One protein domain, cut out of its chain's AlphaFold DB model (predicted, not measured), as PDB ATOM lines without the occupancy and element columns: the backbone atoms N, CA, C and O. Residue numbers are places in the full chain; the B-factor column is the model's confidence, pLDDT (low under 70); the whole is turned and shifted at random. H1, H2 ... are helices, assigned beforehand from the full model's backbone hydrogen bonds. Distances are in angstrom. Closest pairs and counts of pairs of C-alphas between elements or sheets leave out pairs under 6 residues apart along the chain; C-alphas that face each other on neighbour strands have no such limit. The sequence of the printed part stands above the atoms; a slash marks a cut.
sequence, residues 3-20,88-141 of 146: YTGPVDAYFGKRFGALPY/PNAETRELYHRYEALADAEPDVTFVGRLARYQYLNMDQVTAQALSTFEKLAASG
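What this domain is: This is residues 3 to 20 and 88 to 141 of the 146 residues of the protein "UDP-galactopyranose mutase" of Thermoleophilaceae bacterium (UniProt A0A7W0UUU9). Two longer helices, H2 and H3, lie apart on either side of a long loop, residues 105 to 122, part of which fills the middle. The short helix H1 packs on H2. The 72 printed residues hold three named helices, in the order H1, H2, H3, and no named strand; the class is all helix. The whole is compact, with a radius of gyration of the C-alphas of 12.6 A and spans of 34 by 27 by 17 A.

How they stand to each other: H1, residues 7 to 10, touches H2, residues 90 to 104, and H2 touches H1 with residues 99 to 103 alone; the closest C-alphas of the two, those of Asp 8 and Tyr 99, are 6.5 A apart. H3, residues 123 to 139, is apart from both. Each O i to N i+4 pair is within hydrogen-bond range in H3, and 10 of 11 in H2; H1 is too short for one.

Where its parts are: H1 begins at C-alpha 7 (89.960, -4.419, 310.881). H2 measures 20.9 A. H3 measures 24.5 A and ends at C-alpha 139 (71.970, 7.706, 298.840).

The domain as a whole: The C-alphas farthest apart, of Glu 91 and Gly 141, are 37.1 A apart. Residues 21 to 87 are cut out, a gap of 9.3 A between C-alphas 20 and 88. The link from H2 to H3 is long. No printed residue is under 70 in pLDDT.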
ATOM      1  N   TYR A   3      86.253   4.243 309.082       98.31
ATOM      2  CA  TYR A   3      87.443   3.577 309.603       98.31
ATOM      3  C   TYR A   3      88.261   2.962 308.466       98.31
ATOM      4  O   TYR A   3      87.735   2.233 307.623       98.31
ATOM      5  N   THR A   4      89.560   3.260 308.451       98.06
ATOM      6  CA  THR A   4      90.492   2.848 307.387       98.06
ATOM      7  C   THR A   4      91.708   2.075 307.900       98.06
ATOM      8  O   THR A   4      92.551   1.666 307.101       98.06
ATOM      9  N   GLY A   5      91.800   1.857 309.218       97.38
ATOM     10  CA  GLY A   5      92.865   1.085 309.860       97.38
ATOM     11  C   GLY A   5      92.650  -0.434 309.778       97.38
ATOM     12  O   GLY A   5      91.696  -0.890 309.147       97.38
ATOM     13  N   PRO A   6      93.514  -1.246 310.411       97.88
ATOM     14  CA  PRO A   6      93.377  -2.703 310.421       97.88
ATOM     15  C   PRO A   6      92.069  -3.142 311.089       97.88
ATOM     16  O   PRO A   6      91.750  -2.698 312.199       97.88
ATOM     17  N   VAL A   7      91.287  -3.981 310.405       98.06
ATOM     18  CA  VAL A   7      89.960  -4.419 310.881       98.06
ATOM     19  C   VAL A   7      90.052  -5.311 312.120       98.06
ATOM     20  O   VAL A   7      89.247  -5.197 313.040       98.06
ATOM     21  N   ASP A   8      91.079  -6.150 312.196       98.00
ATOM     22  CA  ASP A   8      91.359  -6.983 313.360       98.00
ATOM     23  C   ASP A   8      91.675  -6.133 314.596       98.00
ATOM     24  O   ASP A   8      91.143  -6.395 315.673       98.00
ATOM     25  N   ALA A   9      92.479  -5.076 314.443       97.62
ATOM     26  CA  ALA A   9      92.810  -4.151 315.522       97.62
ATOM     27  C   ALA A   9      91.579  -3.394 316.045       97.62
ATOM     28  O   ALA A   9      91.437  -3.257 317.259       97.62
ATOM     29  N   TYR A  10      90.668  -2.974 315.158       98.25
ATOM     30  CA  TYR A  10      89.404  -2.331 315.542       98.25
ATOM     31  C   TYR A  10      88.586  -3.210 316.499       98.25
ATOM     32  O   TYR A  10      88.101  -2.741 317.526       98.25
ATOM     33  N   PHE A  11      88.498  -4.512 316.211       98.31
ATOM     34  CA  PHE A  11      87.786  -5.489 317.042       98.31
ATOM     35  C   PHE A  11      88.660  -6.124 318.138       98.31
ATOM     36  O   PHE A  11      88.359  -7.224 318.614       98.31
ATOM     37  N   GLY A  12      89.762  -5.474 318.528       98.06
ATOM     38  CA  GLY A  12      90.627  -5.929 319.619       98.06
ATOM     39  C   GLY A  12      91.276  -7.293 319.372       98.06
ATOM     40  O   GLY A  12      91.536  -8.030 320.318       98.06
ATOM     41  N   LYS A  13      91.498  -7.660 318.103       97.50
ATOM     42  CA  LYS A  13      92.084  -8.935 317.660       97.50
ATOM     43  C   LYS A  13      91.357 -10.165 318.224       97.50
ATOM     44  O   LYS A  13      91.971 -11.209 318.435       97.50
ATOM     45  N   ARG A  14      90.044 -10.069 318.465       97.75
ATOM     46  CA  ARG A  14      89.236 -11.103 319.145       97.75
ATOM     47  C   ARG A  14      89.213 -12.482 318.472       97.75
ATOM     48  O   ARG A  14      88.838 -13.458 319.115       97.75
ATOM     49  N   PHE A  15      89.575 -12.573 317.194       97.44
ATOM     50  CA  PHE A  15      89.714 -13.835 316.457       97.44
ATOM     51  C   PHE A  15      91.174 -14.194 316.139       97.44
ATOM     52  O   PHE A  15      91.417 -15.180 315.452       97.44
ATOM     53  N   GLY A  16      92.134 -13.417 316.647       97.00
ATOM     54  CA  GLY A  16      93.543 -13.443 316.253       97.00
ATOM     55  C   GLY A  16      93.910 -12.256 315.359       97.00
ATOM     56  O   GLY A  16      93.036 -11.609 314.779       97.00
ATOM     57  N   ALA A  17      95.203 -11.947 315.269       96.00
ATOM     58  CA  ALA A  17      95.701 -10.896 314.384       96.00
ATOM     59  C   ALA A  17      95.657 -11.357 312.921       96.00
ATOM     60  O   ALA A  17      96.042 -12.488 312.617       96.00
ATOM     61  N   LEU A  18      95.231 -10.479 312.016       96.88
ATOM     62  CA  LEU A  18      95.392 -10.712 310.587       96.88
ATOM     63  C   LEU A  18      96.877 -10.535 310.227       96.88
ATOM     64  O   LEU A  18      97.493  -9.554 310.643       96.88
ATOM     65  N   PRO A  19      97.486 -11.461 309.469       96.38
ATOM     66  CA  PRO A  19      98.884 -11.339 309.084       96.38
ATOM     67  C   PRO A  19      99.075 -10.167 308.120       96.38
ATOM     68  O   PRO A  19      98.350 -10.031 307.139       96.38
ATOM     69  N   TYR A  20     100.092  -9.346 308.341       96.31
ATOM     70  CA  TYR A  20     100.515  -8.323 307.387       96.31
ATOM     71  C   TYR A  20     102.016  -8.452 307.155       96.31
ATOM     72  O   TYR A  20     102.764  -8.826 308.055       96.31
ATOM     73  N   PRO A  88      97.670 -12.811 301.399       87.00
ATOM     74  CA  PRO A  88      96.545 -13.581 300.889       87.00
ATOM     75  C   PRO A  88      96.865 -15.079 300.868       87.00
ATOM     76  O   PRO A  88      97.662 -15.554 300.066       87.00
ATOM     77  N   ASN A  89      96.186 -15.837 301.724       92.62
ATOM     78  CA  ASN A  89      96.132 -17.296 301.679       92.62
ATOM     79  C   ASN A  89      94.745 -17.771 302.167       92.62
ATOM     80  O   ASN A  89      93.899 -16.948 302.526       92.62
ATOM     81  N   ALA A  90      94.485 -19.079 302.122       94.31
ATOM     82  CA  ALA A  90      93.180 -19.635 302.486       94.31
ATOM     83  C   ALA A  90      92.821 -19.396 303.965       94.31
ATOM     84  O   ALA A  90      91.712 -18.956 304.258       94.31
ATOM     85  N   GLU A  91      93.766 -19.619 304.878       94.06
ATOM     86  CA  GLU A  91      93.567 -19.466 306.327       94.06
ATOM     87  C   GLU A  91      93.279 -18.009 306.704       94.06
ATOM     88  O   GLU A  91      92.326 -17.705 307.420       94.06
ATOM     89  N   THR A  92      94.060 -17.086 306.149       94.44
ATOM     90  CA  THR A  92      93.883 -15.650 306.335       94.44
ATOM     91  C   THR A  92      92.539 -15.168 305.796       94.44
ATOM     92  O   THR A  92      91.908 -14.302 306.399       94.44
ATOM     93  N   ARG A  93      92.091 -15.706 304.655       95.19
ATOM     94  CA  ARG A  93      90.802 -15.334 304.061       95.19
ATOM     95  C   ARG A  93      89.646 -15.718 304.980       95.19
ATOM     96  O   ARG A  93      88.761 -14.899 305.201       95.19
ATOM     97  N   GLU A  94      89.691 -16.920 305.544       96.88
ATOM     98  CA  GLU A  94      88.688 -17.385 306.502       96.88
ATOM     99  C   GLU A  94      88.672 -16.513 307.767       96.88
ATOM    100  O   GLU A  94      87.615 -16.085 308.230       96.88
ATOM    101  N   LEU A  95      89.853 -16.164 308.291       97.62
ATOM    102  CA  LEU A  95      89.961 -15.242 309.420       97.62
ATOM    103  C   LEU A  95      89.389 -13.854 309.088       97.62
ATOM    104  O   LEU A  95      88.654 -13.285 309.897       97.62
ATOM    105  N   TYR A  96      89.692 -13.315 307.904       97.88
ATOM    106  CA  TYR A  96      89.163 -12.027 307.461       97.88
ATOM    107  C   TYR A  96      87.638 -12.052 307.344       97.88
ATOM    108  O   TYR A  96      87.004 -11.125 307.838       97.88
ATOM    109  N   HIS A  97      87.028 -13.107 306.794       97.88
ATOM    110  CA  HIS A  97      85.566 -13.189 306.672       97.88
ATOM    111  C   HIS A  97      84.843 -13.097 308.021       97.88
ATOM    112  O   HIS A  97      83.765 -12.511 308.112       97.88
ATOM    113  N   ARG A  98      85.455 -13.594 309.103       98.31
ATOM    114  CA  ARG A  98      84.908 -13.427 310.459       98.31
ATOM    115  C   ARG A  98      84.913 -11.965 310.909       98.31
ATOM    116  O   ARG A  98      83.973 -11.534 311.571       98.31
ATOM    117  N   TYR A  99      85.955 -11.209 310.570       98.50
ATOM    118  CA  TYR A  99      86.022  -9.773 310.850       98.50
ATOM    119  C   TYR A  99      85.129  -8.950 309.921       98.50
ATOM    120  O   TYR A  99      84.502  -8.002 310.381       98.50
ATOM    121  N   GLU A 100      85.030  -9.329 308.649       98.19
ATOM    122  CA  GLU A 100      84.130  -8.714 307.674       98.19
ATOM    123  C   GLU A 100      82.673  -8.816 308.133       98.19
ATOM    124  O   GLU A 100      81.977  -7.809 308.161       98.19
ATOM    125  N   ALA A 101      82.249  -9.982 308.633       98.25
ATOM    126  CA  ALA A 101      80.910 -10.157 309.192       98.25
ATOM    127  C   ALA A 101      80.628  -9.243 310.404       98.25
ATOM    128  O   ALA A 101      79.496  -8.797 310.585       98.25
ATOM    129  N   LEU A 102      81.636  -8.947 311.237       98.06
ATOM    130  CA  LEU A 102      81.492  -7.978 312.332       98.06
ATOM    131  C   LEU A 102      81.445  -6.537 311.819       98.06
ATOM    132  O   LEU A 102      80.669  -5.738 312.330       98.06
ATOM    133  N   ALA A 103      82.271  -6.211 310.823       97.81
ATOM    134  CA  ALA A 103      82.306  -4.895 310.198       97.81
ATOM    135  C   ALA A 103      80.971  -4.554 309.521       97.81
ATOM    136  O   ALA A 103      80.473  -3.443 309.682       97.81
ATOM    137  N   ASP A 104      80.368  -5.515 308.820       96.75
ATOM    138  CA  ASP A 104      79.078  -5.348 308.142       96.75
ATOM    139  C   ASP A 104      77.905  -5.191 309.129       96.75
ATOM    140  O   ASP A 104      76.878  -4.603 308.790       96.75
ATOM    141  N   ALA A 105      78.054  -5.695 310.360       97.12
ATOM    142  CA  ALA A 105      77.055  -5.588 311.420       97.12
ATOM    143  C   ALA A 105      77.141  -4.278 312.230       97.12
ATOM    144  O   ALA A 105      76.312  -4.068 313.115       97.12
ATOM    145  N   GLU A 106      78.119  -3.409 311.960       96.56
ATOM    146  CA  GLU A 106      78.341  -2.172 312.710       96.56
ATOM    147  C   GLU A 106      77.577  -0.990 312.069       96.56
ATOM    148  O   GLU A 106      77.992  -0.467 311.030       96.56
ATOM    149  N   PRO A 107      76.451  -0.531 312.652       91.88
ATOM    150  CA  PRO A 107      75.533   0.390 311.977       91.88
ATOM    151  C   PRO A 107      76.134   1.776 311.718       91.88
ATOM    152  O   PRO A 107      75.821   2.412 310.708       91.88
ATOM    153  N   ASP A 108      77.026   2.242 312.592       92.62
ATOM    154  CA  ASP A 108      77.539   3.616 312.575       92.62
ATOM    155  C   ASP A 108      78.993   3.728 312.106       92.62
ATOM    156  O   ASP A 108      79.575   4.824 312.100       92.62
ATOM    157  N   VAL A 109      79.581   2.620 311.648       96.88
ATOM    158  CA  VAL A 109      80.961   2.580 311.162       96.88
ATOM    159  C   VAL A 109      81.019   2.021 309.752       96.88
ATOM    160  O   VAL A 109      80.451   0.984 309.440       96.88
ATOM    161  N   THR A 110      81.734   2.723 308.882       97.06
ATOM    162  CA  THR A 110      81.972   2.289 307.507       97.06
ATOM    163  C   THR A 110      83.446   1.953 307.341       97.06
ATOM    164  O   THR A 110      84.303   2.815 307.540       97.06
ATOM    165  N   PHE A 111      83.738   0.713 306.953       97.81
ATOM    166  CA  PHE A 111      85.095   0.206 306.752       97.81
ATOM    167  C   PHE A 111      85.510   0.375 305.287       97.81
ATOM    168  O   PHE A 111      84.849  -0.146 304.388       97.81
ATOM    169  N   VAL A 112      86.594   1.112 305.025       97.38
ATOM    170  CA  VAL A 112      87.061   1.436 303.661       97.38
ATOM    171  C   VAL A 112      88.582   1.372 303.576       97.38
ATOM    172  O   VAL A 112      89.286   1.744 304.508       97.38
ATOM    173  N   GLY A 113      89.108   0.964 302.427       96.69
ATOM    174  CA  GLY A 113      90.530   1.016 302.120       96.69
ATOM    175  C   GLY A 113      91.276  -0.279 302.422       96.69
ATOM    176  O   GLY A 113      90.727  -1.254 302.936       96.69
ATOM    177  N   ARG A 114      92.569  -0.270 302.081       96.81
ATOM    178  CA  ARG A 114      93.466  -1.438 302.092       96.81
ATOM    179  C   ARG A 114      93.428  -2.225 303.405       96.81
ATOM    180  O   ARG A 114      93.327  -3.447 303.368       96.81
ATOM    181  N   LEU A 115      93.532  -1.547 304.549       97.25
ATOM    182  CA  LEU A 115      93.659  -2.214 305.849       97.25
ATOM    183  C   LEU A 115      92.303  -2.653 306.404       97.25
ATOM    184  O   LEU A 115      92.177  -3.794 306.844       97.25
ATOM    185  N   ALA A 116      91.291  -1.788 306.312       97.25
ATOM    186  CA  ALA A 116      89.954  -2.064 306.833       97.25
ATOM    187  C   ALA A 116      89.211  -3.144 306.034       97.25
ATOM    188  O   ALA A 116      88.390  -3.866 306.587       97.25
ATOM    189  N   ARG A 117      89.509  -3.271 304.735       95.81
ATOM    190  CA  ARG A 117      88.950  -4.311 303.855       95.81
ATOM    191  C   ARG A 117      89.920  -5.461 303.593       95.81
ATOM    192  O   ARG A 117      89.595  -6.347 302.816       95.81
ATOM    193  N   TYR A 118      91.112  -5.433 304.195       96.75
ATOM    194  CA  TYR A 118      92.155  -6.448 304.023       96.75
ATOM    195  C   TYR A 118      92.447  -6.796 302.543       96.75
ATOM    196  O   TYR A 118      92.532  -7.954 302.138       96.75
ATOM    197  N   GLN A 119      92.586  -5.770 301.703       94.44
ATOM    198  CA  GLN A 119      92.719  -5.908 300.250       94.44
ATOM    199  C   GLN A 119      94.024  -5.300 299.748       94.44
ATOM    200  O   GLN A 119      94.384  -4.186 300.123       94.44
ATOM    201  N   TYR A 120      94.706  -5.985 298.829       94.12
ATOM    202  CA  TYR A 120      95.836  -5.395 298.115       94.12
ATOM    203  C   TYR A 120      95.307  -4.450 297.026       94.12
ATOM    204  O   TYR A 120      95.025  -4.866 295.908       94.12
ATOM    205  N   LEU A 121      95.178  -3.169 297.380       93.06
ATOM    206  CA  LEU A 121      94.681  -2.115 296.491       93.06
ATOM    207  C   LEU A 121      95.769  -1.099 296.136       93.06
ATOM    208  O   LEU A 121      96.515  -0.666 297.018       93.06
ATOM    209  N   ASN A 122      95.810  -0.675 294.876       95.69
ATOM    210  CA  ASN A 122      96.554   0.500 294.419       95.69
ATOM    211  C   ASN A 122      95.799   1.802 294.750       95.69
ATOM    212  O   ASN A 122      94.639   1.774 295.169       95.69
ATOM    213  N   MET A 123      96.456   2.956 294.586       97.31
ATOM    214  CA  MET A 123      95.885   4.261 294.960       97.31
ATOM    215  C   MET A 123      94.594   4.590 294.197       97.31
ATOM    216  O   MET A 123      93.631   5.068 294.797       97.31
ATOM    217  N   ASP A 124      94.546   4.301 292.898       97.00
ATOM    218  CA  ASP A 124      93.371   4.478 292.039       97.00
ATOM    219  C   ASP A 124      92.192   3.612 292.505       97.00
ATOM    220  O   ASP A 124      91.069   4.097 292.623       97.00
ATOM    221  N   GLN A 125      92.461   2.358 292.873       97.56
ATOM    222  CA  GLN A 125      91.444   1.427 293.358       97.56
ATOM    223  C   GLN A 125      90.881   1.846 294.720       97.56
ATOM    224  O   GLN A 125      89.669   1.794 294.919       97.56
ATOM    225  N   VAL A 126      91.732   2.299 295.653       97.00
ATOM    226  CA  VAL A 126      91.265   2.841 296.945       97.00
ATOM    227  C   VAL A 126      90.444   4.113 296.729       97.00
ATOM    228  O   VAL A 126      89.421   4.294 297.384       97.00
ATOM    229  N   THR A 127      90.850   4.966 295.787       98.00
ATOM    230  CA  THR A 127      90.118   6.195 295.449       98.00
ATOM    231  C   THR A 127      88.737   5.868 294.884       98.00
ATOM    232  O   THR A 127      87.734   6.382 295.373       98.00
ATOM    233  N   ALA A 128      88.661   4.951 293.916       97.31
ATOM    234  CA  ALA A 128      87.397   4.485 293.351       97.31
ATOM    235  C   ALA A 128      86.494   3.838 294.416       97.31
ATOM    236  O   ALA A 128      85.293   4.106 294.460       97.31
ATOM    237  N   GLN A 129      87.070   3.034 295.318       97.38
ATOM    238  CA  GLN A 129      86.340   2.440 296.438       97.38
ATOM    239  C   GLN A 129      85.769   3.517 297.369       97.38
ATOM    240  O   GLN A 129      84.602   3.431 297.746       97.38
ATOM    241  N   ALA A 130      86.553   4.540 297.714       97.31
ATOM    242  CA  ALA A 130      86.101   5.631 298.572       97.31
ATOM    243  C   ALA A 130      84.949   6.426 297.936       97.31
ATOM    244  O   ALA A 130      83.956   6.689 298.615       97.31
ATOM    245  N   LEU A 131      85.043   6.747 296.640       97.75
ATOM    246  CA  LEU A 131      83.977   7.436 295.902       97.75
ATOM    247  C   LEU A 131      82.693   6.598 295.852       97.75
ATOM    248  O   LEU A 131      81.627   7.090 296.212       97.75
ATOM    249  N   SER A 132      82.799   5.308 295.519       97.00
ATOM    250  CA  SER A 132      81.643   4.401 295.516       97.00
ATOM    251  C   SER A 132      81.004   4.270 296.903       97.00
ATOM    252  O   SER A 132      79.781   4.209 297.036       97.00
ATOM    253  N   THR A 133      81.811   4.239 297.967       96.06
ATOM    254  CA  THR A 133      81.289   4.218 299.334       96.06
ATOM    255  C   THR A 133      80.589   5.527 299.694       96.06
ATOM    256  O   THR A 133      79.523   5.484 300.308       96.06
ATOM    257  N   PHE A 134      81.137   6.677 299.298       96.31
ATOM    258  CA  PHE A 134      80.488   7.972 299.501       96.31
ATOM    259  C   PHE A 134      79.111   8.027 298.826       96.31
ATOM    260  O   PHE A 134      78.136   8.377 299.488       96.31
ATOM    261  N   GLU A 135      79.005   7.610 297.562       96.00
ATOM    262  CA  GLU A 135      77.733   7.577 296.825       96.00
ATOM    263  C   GLU A 135      76.668   6.740 297.549       96.00
ATOM    264  O   GLU A 135      75.527   7.177 297.705       96.00
ATOM    265  N   LYS A 136      77.044   5.562 298.067       93.69
ATOM    266  CA  LYS A 136      76.140   4.702 298.852       93.69
ATOM    267  C   LYS A 136      75.680   5.378 300.142       93.69
ATOM    268  O   LYS A 136      74.504   5.305 300.494       93.69
ATOM    269  N   LEU A 137      76.596   6.036 300.852       93.12
ATOM    270  CA  LEU A 137      76.278   6.727 302.100       93.12
ATOM    271  C   LEU A 137      75.358   7.929 301.863       93.12
ATOM    272  O   LEU A 137      74.369   8.078 302.584       93.12
ATOM    273  N   ALA A 138      75.632   8.723 300.829       93.25
ATOM    274  CA  ALA A 138      74.787   9.831 300.399       93.25
ATOM    275  C   ALA A 138      73.373   9.351 300.028       93.25
ATOM    276  O   ALA A 138      72.390   9.879 300.545       93.25
ATOM    277  N   ALA A 139      73.259   8.288 299.223       92.44
ATOM    278  CA  ALA A 139      71.970   7.706 298.840       92.44
ATOM    279  C   ALA A 139      71.170   7.163 300.040       92.44
ATOM    280  O   ALA A 139      69.943   7.206 300.039       92.44
ATOM    281  N   SER A 140      71.854   6.680 301.083       89.62
ATOM    282  CA  SER A 140      71.219   6.216 302.326       89.62
ATOM    283  C   SER A 140      70.831   7.339 303.302       89.62
ATOM    284  O   SER A 140      70.322   7.052 304.381       89.62
ATOM    285  N   GLY A 141      71.104   8.608 302.971       86.56
ATOM    286  CA  GLY A 141      70.856   9.754 303.855       86.56
ATOM    287  C   GLY A 141      71.808   9.850 305.055       86.56
ATOM    288  O   GLY A 141      71.615  10.693 305.927       86.56
TER     289      GLY A 141